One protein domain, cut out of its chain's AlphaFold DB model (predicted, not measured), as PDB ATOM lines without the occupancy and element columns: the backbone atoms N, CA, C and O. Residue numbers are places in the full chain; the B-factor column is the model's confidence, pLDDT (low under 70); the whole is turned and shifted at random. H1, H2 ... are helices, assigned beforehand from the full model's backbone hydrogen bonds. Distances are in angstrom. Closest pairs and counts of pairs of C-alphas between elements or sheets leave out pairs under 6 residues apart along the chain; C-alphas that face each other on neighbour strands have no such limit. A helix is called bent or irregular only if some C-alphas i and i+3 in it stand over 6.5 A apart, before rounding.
ATOM      1  N   ILE A  12     210.990 182.830 190.500       70.81
ATOM      2  CA  ILE A  12     211.772 181.644 190.139       70.81
ATOM      3  C   ILE A  12     211.240 181.098 188.817       70.81
ATOM      4  O   ILE A  12     210.070 180.714 188.729       70.81
ATOM      5  N   ILE A  13     212.115 181.014 187.818       78.75
ATOM      6  CA  ILE A  13     211.846 180.340 186.547       78.75
ATOM      7  C   ILE A  13     212.441 178.934 186.611       78.75
ATOM      8  O   ILE A  13     213.639 178.757 186.838       78.75
ATOM      9  N   PHE A  14     211.610 177.921 186.384       81.88
ATOM     10  CA  PHE A  14     212.030 176.527 186.342       81.88
ATOM     11  C   PHE A  14     212.302 176.089 184.903       81.88
ATOM     12  O   PHE A  14     211.410 176.067 184.051       81.88
ATOM     13  N   SER A  15     213.550 175.698 184.646       88.31
ATOM     14  CA  SER A  15     213.957 175.052 183.398       88.31
ATOM     15  C   SER A  15     213.585 173.567 183.438       88.31
ATOM     16  O   SER A  15     214.097 172.821 184.275       88.31
ATOM     17  N   MET A  16     212.718 173.121 182.524       90.38
ATOM     18  CA  MET A  16     212.358 171.707 182.370       90.38
ATOM     19  C   MET A  16     213.598 170.854 182.123       90.38
ATOM     20  O   MET A  16     213.749 169.811 182.749       90.38
ATOM     21  N   ARG A  17     214.517 171.318 181.266       89.88
ATOM     22  CA  ARG A  17     215.789 170.633 181.003       89.88
ATOM     23  C   ARG A  17     216.585 170.412 182.289       89.88
ATOM     24  O   ARG A  17     217.106 169.325 182.506       89.88
ATOM     25  N   PHE A  18     216.658 171.424 183.151       87.31
ATOM     26  CA  PHE A  18     217.357 171.316 184.430       87.31
ATOM     27  C   PHE A  18     216.672 170.324 185.383       87.31
ATOM     28  O   PHE A  18     217.347 169.485 185.973       87.31
ATOM     29  N   LEU A  19     215.338 170.357 185.476       90.25
ATOM     30  CA  LEU A  19     214.562 169.402 186.279       90.25
ATOM     31  C   LEU A  19     214.737 167.955 185.795       90.25
ATOM     32  O   LEU A  19     214.884 167.053 186.615       90.25
ATOM     33  N   LEU A  20     214.777 167.740 184.477       92.69
ATOM     34  CA  LEU A  20     215.035 166.429 183.876       92.69
ATOM     35  C   LEU A  20     216.445 165.925 184.204       92.69
ATOM     36  O   LEU A  20     216.602 164.756 184.533       92.69
ATOM     37  N   ILE A  21     217.462 166.794 184.177       91.62
ATOM     38  CA  ILE A  21     218.837 166.429 184.562       91.62
ATOM     39  C   ILE A  21     218.906 166.051 186.046       91.62
ATOM     40  O   ILE A  21     219.495 165.026 186.382       91.62
ATOM     41  N   ILE A  22     218.292 166.846 186.930       91.75
ATOM     42  CA  ILE A  22     218.202 166.530 188.363       91.75
ATOM     43  C   ILE A  22     217.546 165.159 188.553       91.75
ATOM     44  O   ILE A  22     218.090 164.290 189.229       91.75
ATOM     45  N   TYR A  23     216.398 164.932 187.916       92.88
ATOM     46  CA  TYR A  23     215.707 163.655 188.026       92.88
ATOM     47  C   TYR A  23     216.549 162.490 187.494       92.88
ATOM     48  O   TYR A  23     216.642 161.459 188.153       92.88
ATOM     49  N   PHE A  24     217.232 162.672 186.361       93.38
ATOM     50  CA  PHE A  24     218.114 161.663 185.780       93.38
ATOM     51  C   PHE A  24     219.258 161.262 186.729       93.38
ATOM     52  O   PHE A  24     219.556 160.079 186.889       93.38
ATOM     53  N   ILE A  25     219.868 162.236 187.413       92.06
ATOM     54  CA  ILE A  25     220.928 161.990 188.405       92.06
ATOM     55  C   ILE A  25     220.403 161.192 189.606       92.06
ATOM     56  O   ILE A  25     221.165 160.434 190.202       92.06
ATOM     57  N   TRP A  26     219.129 161.347 189.969       92.00
ATOM     58  CA  TRP A  26     218.510 160.595 191.063       92.00
ATOM     59  C   TRP A  26     218.052 159.192 190.642       92.00
ATOM     60  O   TRP A  26     218.320 158.216 191.344       92.00
ATOM     61  N   VAL A  27     217.382 159.076 189.492       92.12
ATOM     62  CA  VAL A  27     216.736 157.828 189.067       92.12
ATOM     63  C   VAL A  27     217.752 156.747 188.706       92.12
ATOM     64  O   VAL A  27     217.507 155.576 188.977       92.12
ATOM     65  N   CYS A  28     218.916 157.112 188.160       89.75
ATOM     66  CA  CYS A  28     219.948 156.145 187.784       89.75
ATOM     67  C   CYS A  28     220.502 155.367 189.003       89.75
ATOM     68  O   CYS A  28     220.409 154.138 189.005       89.75
ATOM     69  N   PRO A  29     221.001 156.024 190.073       87.88
ATOM     70  CA  PRO A  29     221.376 155.340 191.312       87.88
ATOM     71  C   PRO A  29     220.220 154.587 191.974       87.88
ATOM     72  O   PRO A  29     220.430 153.484 192.474       87.88
ATOM     73  N   PHE A  30     219.008 155.154 191.964       88.94
ATOM     74  CA  PHE A  30     217.832 154.494 192.535       88.94
ATOM     75  C   PHE A  30     217.498 153.186 191.808       88.94
ATOM     76  O   PHE A  30     217.213 152.185 192.457       88.94
ATOM     77  N   THR A  31     217.580 153.176 190.476       89.50
ATOM     78  CA  THR A  31     217.339 151.978 189.659       89.50
ATOM     79  C   THR A  31     218.338 150.891 190.023       89.50
ATOM     80  O   THR A  31     217.940 149.771 190.318       89.50
ATOM     81  N   PHE A  32     219.630 151.229 190.082       86.94
ATOM     82  CA  PHE A  32     220.665 150.277 190.481       86.94
ATOM     83  C   PHE A  32     220.413 149.713 191.887       86.94
ATOM     84  O   PHE A  32     220.422 148.500 192.075       86.94
ATOM     85  N   PHE A  33     220.115 150.583 192.853       85.31
ATOM     86  CA  PHE A  33     219.773 150.180 194.216       85.31
ATOM     87  C   PHE A  33     218.562 149.237 194.255       85.31
ATOM     88  O   PHE A  33     218.645 148.167 194.851       85.31
ATOM     89  N   GLY A  34     217.459 149.595 193.593       86.88
ATOM     90  CA  GLY A  34     216.237 148.794 193.595       86.88
ATOM     91  C   GLY A  34     216.403 147.428 192.927       86.88
ATOM     92  O   GLY A  34     215.851 146.445 193.413       86.88
ATOM     93  N   LEU A  35     217.211 147.348 191.864       86.62
ATOM     94  CA  LEU A  35     217.576 146.085 191.218       86.62
ATOM     95  C   LEU A  35     218.376 145.176 192.167       86.62
ATOM     96  O   LEU A  35     218.051 143.998 192.296       86.62
ATOM     97  N   CYS A  36     219.388 145.717 192.859       83.25
ATOM     98  CA  CYS A  36     220.184 144.960 193.831       83.25
ATOM     99  C   CYS A  36     219.339 144.468 195.013       83.25
ATOM    100  O   CYS A  36     219.475 143.320 195.423       83.25
ATOM    101  N   VAL A  37     218.453 145.321 195.529       83.62
ATOM    102  CA  VAL A  37     217.530 144.978 196.618       83.62
ATOM    103  C   VAL A  37     216.589 143.847 196.209       83.62
ATOM    104  O   VAL A  37     216.473 142.865 196.931       83.62
ATOM    105  N   ASN A  38     215.956 143.941 195.035       86.75
ATOM    106  CA  ASN A  38     215.050 142.892 194.566       86.75
ATOM    107  C   ASN A  38     215.769 141.551 194.368       86.75
ATOM    108  O   ASN A  38     215.194 140.508 194.672       86.75
ATOM    109  N   GLU A  39     217.004 141.567 193.859       83.88
ATOM    110  CA  GLU A  39     217.814 140.354 193.712       83.88
ATOM    111  C   GLU A  39     218.112 139.715 195.076       83.88
ATOM    112  O   GLU A  39     217.920 138.510 195.253       83.88
ATOM    113  N   ALA A  40     218.502 140.531 196.061       80.81
ATOM    114  CA  ALA A  40     218.721 140.071 197.426       80.81
ATOM    115  C   ALA A  40     217.436 139.482 198.039       80.81
ATOM    116  O   ALA A  40     217.461 138.353 198.530       80.81
ATOM    117  N   ASP A  41     216.299 140.177 197.921       81.94
ATOM    118  CA  ASP A  41     214.999 139.702 198.416       81.94
ATOM    119  C   ASP A  41     214.622 138.346 197.809       81.94
ATOM    120  O   ASP A  41     214.240 137.422 198.531       81.94
ATOM    121  N   ILE A  42     214.776 138.189 196.492       84.00
ATOM    122  CA  ILE A  42     214.447 136.945 195.789       84.00
ATOM    123  C   ILE A  42     215.376 135.809 196.214       84.00
ATOM    124  O   ILE A  42     214.903 134.694 196.448       84.00
ATOM    125  N   SER A  43     216.676 136.078 196.364       81.38
ATOM    126  CA  SER A  43     217.638 135.082 196.853       81.38
ATOM    127  C   SER A  43     217.337 134.618 198.285       81.38
ATOM    128  O   SER A  43     217.540 133.446 198.608       81.38
ATOM    129  N   ALA A  44     216.767 135.500 199.112       81.06
ATOM    130  CA  ALA A  44     216.294 135.198 200.460       81.06
ATOM    131  C   ALA A  44     214.902 134.530 200.493       81.06
ATOM    132  O   ALA A  44     214.439 134.125 201.561       81.06
ATOM    133  N   GLY A  45     214.228 134.387 199.345       83.19
ATOM    134  CA  GLY A  45     212.883 133.810 199.237       83.19
ATOM    135  C   GLY A  45     211.741 134.776 199.579       83.19
ATOM    136  O   GLY A  45     210.609 134.330 199.779       83.19
ATOM    137  N   ASN A  46     212.021 136.078 199.638       83.06
ATOM    138  CA  ASN A  46     211.050 137.139 199.886       83.06
ATOM    139  C   ASN A  46     210.455 137.691 198.578       83.06
ATOM    140  O   ASN A  46     210.955 137.462 197.477       83.06
ATOM    141  N   ALA A  47     209.349 138.431 198.699       84.44
ATOM    142  CA  ALA A  47     208.784 139.180 197.579       84.44
ATOM    143  C   ALA A  47     209.642 140.425 197.271       84.44
ATOM    144  O   ALA A  47     210.179 141.018 198.203       84.44
ATOM    145  N   PRO A  48     209.732 140.866 196.002       84.25
ATOM    146  CA  PRO A  48     210.535 142.030 195.640       84.25
ATOM    147  C   PRO A  48     209.985 143.316 196.268       84.25
ATOM    148  O   PRO A  48     208.812 143.666 196.073       84.25
ATOM    149  N   SER A  49     210.844 144.067 196.956       84.38
ATOM    150  CA  SER A  49     210.509 145.361 197.568       84.38
ATOM    151  C   SER A  49     210.016 146.409 196.560       84.38
ATOM    152  O   SER A  49     209.098 147.204 196.849       84.38
ATOM    153  N   PHE A  50     210.584 146.383 195.349       86.06
ATOM    154  CA  PHE A  50     210.262 147.262 194.225       86.06
ATOM    155  C   PHE A  50     209.709 146.452 193.042       86.06
ATOM    156  O   PHE A  50     210.411 146.249 192.056       86.06
ATOM    157  N   PRO A  51     208.440 146.006 193.078       82.25
ATOM    158  CA  PRO A  51     207.891 145.074 192.082       82.25
ATOM    159  C   PRO A  51     207.801 145.648 190.657       82.25
ATOM    160  O   PRO A  51     207.530 144.916 189.714       82.25
ATOM    161  N   PHE A  52     208.002 146.958 190.500       82.56
ATOM    162  CA  PHE A  52     208.077 147.645 189.211       82.56
ATOM    163  C   PHE A  52     209.476 147.592 188.565       82.56
ATOM    164  O   PHE A  52     209.635 148.107 187.465       82.56
ATOM    165  N   LEU A  53     210.477 147.006 189.236       82.19
ATOM    166  CA  LEU A  53     211.814 146.725 188.702       82.19
ATOM    167  C   LEU A  53     212.002 145.203 188.595       82.19
ATOM    168  O   LEU A  53     211.770 144.486 189.570       82.19
ATOM    169  N   SER A  54     212.436 144.690 187.440       69.12
ATOM    170  CA  SER A  54     212.736 143.252 187.298       69.12
ATOM    171  C   SER A  54     214.029 142.861 188.050       69.12
ATOM    172  O   SER A  54     214.913 143.699 188.182       69.12
ATOM    173  N   PRO A  55     214.190 141.619 188.538       62.09
ATOM    174  CA  PRO A  55     215.442 141.157 189.154       62.09
ATOM    175  C   PRO A  55     216.646 141.092 188.197       62.09
ATOM    176  O   PRO A  55     216.502 141.000 186.971       62.09
ATOM    177  N   ILE A  56     217.862 141.092 188.757       57.81
ATOM    178  CA  ILE A  56     219.125 141.068 188.002       57.81
ATOM    179  C   ILE A  56     219.387 139.633 187.517       57.81
ATOM    180  O   ILE A  56     220.165 138.892 188.101       57.81
ATOM    181  N   GLY A  57     218.768 139.220 186.407       53.00
ATOM    182  CA  GLY A  57     219.074 137.888 185.859       53.00
ATOM    183  C   GLY A  57     218.478 137.515 184.505       53.00
ATOM    184  O   GLY A  57     219.117 136.777 183.760       53.00
ATOM    185  N   ALA A  58     217.305 138.039 184.135       53.94
ATOM    186  CA  ALA A  58     216.689 137.740 182.833       53.94
ATOM    187  C   ALA A  58     216.776 138.920 181.846       53.94
ATOM    188  O   ALA A  58     217.082 138.723 180.673       53.94
ATOM    189  N   GLU A  59     216.577 140.149 182.339       57.25
ATOM    190  CA  GLU A  59     216.516 141.386 181.538       57.25
ATOM    191  C   GLU A  59     217.241 142.573 182.217       57.25
ATOM    192  O   GLU A  59     217.183 143.702 181.741       57.25
ATOM    193  N   GLY A  60     217.968 142.343 183.320       58.62
ATOM    194  CA  GLY A  60     218.419 143.396 184.250       58.62
ATOM    195  C   GLY A  60     219.283 144.522 183.657       58.62
ATOM    196  O   GLY A  60     219.195 145.662 184.107       58.62
ATOM    197  N   ILE A  61     220.074 144.254 182.608       64.69
ATOM    198  CA  ILE A  61     220.813 145.314 181.887       64.69
ATOM    199  C   ILE A  61     219.852 146.205 181.086       64.69
ATOM    200  O   ILE A  61     220.057 147.416 181.004       64.69
ATOM    201  N   PHE A  62     218.801 145.619 180.505       70.94
ATOM    202  CA  PHE A  62     217.778 146.374 179.790       70.94
ATOM    203  C   PHE A  62     216.958 147.224 180.751       70.94
ATOM    204  O   PHE A  62     216.725 148.381 180.431       70.94
ATOM    205  N   GLU A  63     216.618 146.728 181.942       76.56
ATOM    206  CA  GLU A  63     215.911 147.523 182.960       76.56
ATOM    207  C   GLU A  63     216.726 148.708 183.486       76.56
ATOM    208  O   GLU A  63     216.188 149.800 183.669       76.56
ATOM    209  N   LEU A  64     218.044 148.539 183.648       80.19
ATOM    210  CA  LEU A  64     218.937 149.625 184.066       80.19
ATOM    211  C   LEU A  64     218.901 150.821 183.097       80.19
ATOM    212  O   LEU A  64     219.155 151.954 183.501       80.19
ATOM    213  N   LEU A  65     218.588 150.581 181.821       83.38
ATOM    214  CA  LEU A  65     218.422 151.623 180.806       83.38
ATOM    215  C   LEU A  65     216.954 152.016 180.620       83.38
ATOM    216  O   LEU A  65     216.640 153.200 180.509       83.38
ATOM    217  N   PHE A  66     216.059 151.036 180.574       86.38
ATOM    218  CA  PHE A  66     214.650 151.219 180.268       86.38
ATOM    219  C   PHE A  66     213.941 152.009 181.360       86.38
ATOM    220  O   PHE A  66     213.275 152.990 181.039       86.38
ATOM    221  N   PHE A  67     214.127 151.658 182.635       88.94
ATOM    222  CA  PHE A  67     213.418 152.318 183.727       88.94
ATOM    223  C   PHE A  67     213.766 153.815 183.844       88.94
ATOM    224  O   PHE A  67     212.838 154.634 183.853       88.94
ATOM    225  N   PRO A  68     215.049 154.243 183.829       91.56
ATOM    226  CA  PRO A  68     215.391 155.663 183.758       91.56
ATOM    227  C   PRO A  68     214.806 156.365 182.534       91.56
ATOM    228  O   PRO A  68     214.310 157.480 182.653       91.56
ATOM    229  N   VAL A  69     214.837 155.734 181.355       91.00
ATOM    230  CA  VAL A  69     214.334 156.348 180.115       91.00
ATOM    231  C   VAL A  69     212.812 156.499 180.140       91.00
ATOM    232  O   VAL A  69     212.301 157.563 179.783       91.00
ATOM    233  N   ALA A  70     212.087 155.469 180.573       91.62
ATOM    234  CA  ALA A  70     210.632 155.473 180.667       91.62
ATOM    235  C   ALA A  70     210.157 156.535 181.667       91.62
ATOM    236  O   ALA A  70     209.389 157.425 181.311       91.62
ATOM    237  N   THR A  71     210.708 156.530 182.879       92.69
ATOM    238  CA  THR A  71     210.324 157.487 183.928       92.69
ATOM    239  C   THR A  71     210.746 158.926 183.616       92.69
ATOM    240  O   THR A  71     210.024 159.872 183.936       92.69
ATOM    241  N   LEU A  72     211.880 159.128 182.933       93.75
ATOM    242  CA  LEU A  72     212.277 160.444 182.427       93.75
ATOM    243  C   LEU A  72     211.317 160.935 181.333       93.75
ATOM    244  O   LEU A  72     211.000 162.126 181.287       93.75
ATOM    245  N   SER A  73     210.836 160.030 180.477       93.56
ATOM    246  CA  SER A  73     209.831 160.335 179.452       93.56
ATOM    247  C   SER A  73     208.491 160.705 180.084       93.56
ATOM    248  O   SER A  73     207.893 161.708 179.693       93.56
ATOM    249  N   ASP A  74     208.062 159.979 181.116       93.75
ATOM    250  CA  ASP A  74     206.860 160.304 181.887       93.75
ATOM    251  C   ASP A  74     206.975 161.679 182.549       93.75
ATOM    252  O   ASP A  74     206.055 162.494 182.455       93.75
ATOM    253  N   LEU A  75     208.125 161.991 183.157       94.81
ATOM    254  CA  LEU A  75     208.374 163.308 183.739       94.81
ATOM    255  C   LEU A  75     208.370 164.406 182.668       94.81
ATOM    256  O   LEU A  75     207.794 165.472 182.881       94.81
ATOM    257  N   PHE A  76     208.971 164.160 181.504       94.75
ATOM    258  CA  PHE A  76     208.931 165.092 180.379       94.75
ATOM    259  C   PHE A  76     207.489 165.370 179.939       94.75
ATOM    260  O   PHE A  76     207.098 166.535 179.829       94.75
ATOM    261  N   ILE A  77     206.681 164.323 179.746       95.69
ATOM    262  CA  ILE A  77     205.265 164.442 179.380       95.69
ATOM    263  C   ILE A  77     204.504 165.211 180.463       95.69
ATOM    264  O   ILE A  77     203.775 166.150 180.144       95.69
ATOM    265  N   LEU A  78     204.715 164.883 181.739       95.31
ATOM    266  CA  LEU A  78     204.086 165.558 182.873       95.31
ATOM    267  C   LEU A  78     204.411 167.055 182.906       95.31
ATOM    268  O   LEU A  78     203.509 167.873 183.080       95.31
ATOM    269  N   LEU A  79     205.675 167.435 182.707       94.00
ATOM    270  CA  LEU A  79     206.096 168.838 182.678       94.00
ATOM    271  C   LEU A  79     205.457 169.594 181.506       94.00
ATOM    272  O   LEU A  79     205.017 170.736 181.668       94.00
ATOM    273  N   TRP A  80     205.358 168.963 180.335       93.12
ATOM    274  CA  TRP A  80     204.687 169.550 179.175       93.12
ATOM    275  C   TRP A  80     203.178 169.687 179.368       93.12
ATOM    276  O   TRP A  80     202.630 170.744 179.054       93.12
ATOM    277  N   LEU A  81     202.517 168.673 179.928       94.12
ATOM    278  CA  LEU A  81     201.099 168.731 180.285       94.12
ATOM    279  C   LEU A  81     200.838 169.820 181.326       94.12
ATOM    280  O   LEU A  81     199.923 170.624 181.156       94.12
ATOM    281  N   LEU A  82     201.680 169.915 182.358       92.94
ATOM    282  CA  LEU A  82     201.594 170.972 183.361       92.94
ATOM    283  C   LEU A  82     201.707 172.349 182.701       92.94
ATOM    284  O   LEU A  82     200.859 173.210 182.924       92.94
ATOM    285  N   ARG A  83     202.695 172.547 181.819       90.81
ATOM    286  CA  ARG A  83     202.841 173.797 181.059       90.81
ATOM    287  C   ARG A  83     201.638 174.091 180.165       90.81
ATOM    288  O   ARG A  83     201.262 175.255 180.018       90.81
ATOM    289  N   PHE A  84     201.052 173.069 179.552       90.75
ATOM    290  CA  PHE A  84     199.872 173.214 178.706       90.75
ATOM    291  C   PHE A  84     198.665 173.708 179.512       90.75
ATOM    292  O   PHE A  84     198.003 174.657 179.081       90.75
ATOM    293  N   CYS A  85     198.450 173.127 180.695       93.50
ATOM    294  CA  CYS A  85     197.364 173.459 181.618       93.50
ATOM    295  C   CYS A  85     197.568 174.778 182.384       93.50
ATOM    296  O   CYS A  85     196.599 175.333 182.900       93.50
ATOM    297  N   LEU A  86     198.798 175.296 182.479       89.06
ATOM    298  CA  LEU A  86     199.063 176.565 183.159       89.06
ATOM    299  C   LEU A  86     198.388 177.752 182.432       89.06
ATOM    300  O   LEU A  86     198.461 177.850 181.201       89.06
ATOM    301  N   PRO A  87     197.800 178.712 183.174       89.31
ATOM    302  CA  PRO A  87     197.353 179.991 182.623       89.31
ATOM    303  C   PRO A  87     198.479 180.699 181.861       89.31
ATOM    304  O   PRO A  87     199.645 180.578 182.239       89.31
ATOM    305  N   GLN A  88     198.154 181.484 180.824       85.75
ATOM    306  CA  GLN A  88     199.163 182.207 180.028       85.75
ATOM    307  C   GLN A  88     200.108 183.053 180.898       85.75
ATOM    308  O   GLN A  88     201.310 183.070 180.641       85.75
ATOM    309  N   SER A  89     199.591 183.648 181.978       83.19
ATOM    310  CA  SER A  89     200.365 184.422 182.953       83.19
ATOM    311  C   SER A  89     201.401 183.611 183.735       83.19
ATOM    312  O   SER A  89     202.292 184.210 184.312       83.19
ATOM    313  N   LEU A  90     201.328 182.277 183.768       84.44
ATOM    314  CA  LEU A  90     202.262 181.412 184.505       84.44
ATOM    315  C   LEU A  90     203.146 180.553 183.591       84.44
ATOM    316  O   LEU A  90     204.093 179.929 184.067       84.44
ATOM    317  N   LYS A  91     202.893 180.534 182.275       85.19
ATOM    318  CA  LYS A  91     203.674 179.727 181.318       85.19
ATOM    319  C   LYS A  91     205.146 180.130 181.227       85.19
ATOM    320  O   LYS A  91     205.958 179.312 180.803       85.19
ATOM    321  N   HIS A  92     205.494 181.356 181.618       81.62
ATOM    322  CA  HIS A  92     206.881 181.823 181.679       81.62
ATOM    323  C   HIS A  92     207.653 181.242 182.880       81.62
ATOM    324  O   HIS A  92     208.878 181.229 182.855       81.62
ATOM    325  N   LYS A  93     206.962 180.716 183.906       83.12
ATOM    326  CA  LYS A  93     207.596 180.109 185.093       83.12
ATOM    327  C   LYS A  93     208.090 178.686 184.855       83.12
ATOM    328  O   LYS A  93     208.896 178.191 185.634       83.12
ATOM    329  N   LEU A  94     207.619 178.031 183.791       87.94
ATOM    330  CA  LEU A  94     208.018 176.678 183.407       87.94
ATOM    331  C   LEU A  94     208.372 176.652 181.916       87.94
ATOM    332  O   LEU A  94     207.499 176.567 181.048       87.94
ATOM    333  N   VAL A  95     209.665 176.734 181.621       88.50
ATOM    334  CA  VAL A  95     210.202 176.864 180.257       88.50
ATOM    335  C   VAL A  95     211.112 175.692 179.915       88.50
ATOM    336  O   VAL A  95     211.680 175.066 180.801       88.50
ATOM    337  N   TRP A  96     211.258 175.386 178.624       87.19
ATOM    338  CA  TRP A  96     212.146 174.307 178.173       87.19
ATOM    339  C   TRP A  96     213.603 174.571 178.572       87.19
ATOM    340  O   TRP A  96     214.241 173.743 179.219       87.19
ATOM    341  N   GLU A  97     214.083 175.765 178.236       80.38
ATOM    342  CA  GLU A  97     215.406 176.275 178.564       80.38
ATOM    343  C   GLU A  97     215.235 177.689 179.122       80.38
ATOM    344  O   GLU A  97     214.468 178.489 178.577       80.38
ATOM    345  N   ALA A  98     215.898 177.980 180.241       69.12
ATOM    346  CA  ALA A  98     215.959 179.339 180.755       69.12
ATOM    347  C   ALA A  98     216.852 180.142 179.800       69.12
ATOM    348  O   ALA A  98     218.039 179.856 179.683       69.12
ATOM    349  N   SER A  99     216.275 181.091 179.058       55.97
ATOM    350  CA  SER A  99     217.061 181.957 178.173       55.97
ATOM    351  C   SER A  99     218.051 182.789 178.997       55.97
ATOM    352  O   SER A  99     217.704 183.265 180.079       55.97
ATOM    353  N   ALA A 100     219.251 183.015 178.452       52.41
ATOM    354  CA  ALA A 100     220.261 183.909 179.023       52.41
ATOM    355  C   ALA A 100     219.730 185.341 179.259       52.41
ATOM    356  O   ALA A 100     220.251 186.051 180.103       52.41
ATOM    357  N   ALA A 101     218.650 185.747 178.577       45.22
ATOM    358  CA  ALA A 101     217.973 187.024 178.817       45.22
ATOM    359  C   ALA A 101     217.167 187.070 180.137       45.22
ATOM    360  O   ALA A 101     216.854 188.155 180.612       45.22
ATOM    361  N   TYR A 102     216.828 185.913 180.723       47.84
ATOM    362  CA  TYR A 102     216.188 185.794 182.045       47.84
ATOM    363  C   TYR A 102     217.180 185.449 183.164       47.84
ATOM    364  O   TYR A 102     216.842 185.577 184.338       47.84
ATOM    365  N   GLN A 103     218.401 185.025 182.821       51.56
ATOM    366  CA  GLN A 103     219.533 185.047 183.746       51.56
ATOM    367  C   GLN A 103     220.008 186.497 183.856       51.56
ATOM    368  O   GLN A 103     221.030 186.874 183.296       51.56
ATOM    369  N   GLN A 104     219.215 187.339 184.520       48.97
ATOM    370  CA  GLN A 104     219.697 188.647 184.936       48.97
ATOM    371  C   GLN A 104     220.969 188.443 185.767       48.97
ATOM    372  O   GLN A 104     220.994 187.613 186.676       48.97
TER     373      GLN A 104
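Overview. This is residues 12 to 104 of the 213 residues of an uncharacterized protein of Gimesia sp (UniProt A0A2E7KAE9). A long, loose helical hairpin: H1 and H2 run opposite ways, splayed at 37 degrees, with a long loop, residues 44 to 59, at one end and short H3 and the last residues at the other. The printed part has 93 residues with three named helices, in the order H1, H2, H3, and no named strand: all helix. It is loose, a rod of 55 by 25 by 19 A; the radius of gyration of the C-alphas is 17.8 A.

Along the chain. H1, residues 16 to 43, starts at C-alpha 16 (212.358, 171.707, 182.370), spans 39.7 A and has a kink of 26 degrees near residue 26. H2, residues 60 to 85, spans 36.8 A. H3, residues 88 to 93, spans 10.1 A, ending at C-alpha 93 (207.596, 180.109, 185.093); it is irregular, C-alphas 89 and 92 being 7.1 A apart.

Arrangement. H1 and H2 touch, a hairpin; their closest C-alphas, Val 27 and Pro 68, are 5.9 A apart, and the tilt of 37 degrees is only just steep. H2 and H3 are close but not clearly touching, the closest C-alphas, Arg 83 and Lys 91, being 6.0 A apart. H1 and H3 are apart. O i to N i+4 pairs within hydrogen-bond range are 23 of 24 in H1, 20 of 22 in H2 and 0 of 2 in H3, where 2 of 3 O i to N i+3 pairs are.

Size, cuts and confidence. The C-alphas farthest apart, Gly 45 and Ala 101, are 57.2 A apart. The printed part has no cut; the link from H1 to H2 is long. The pLDDT is under 70 at residues 54 to 61 and 98 to 104.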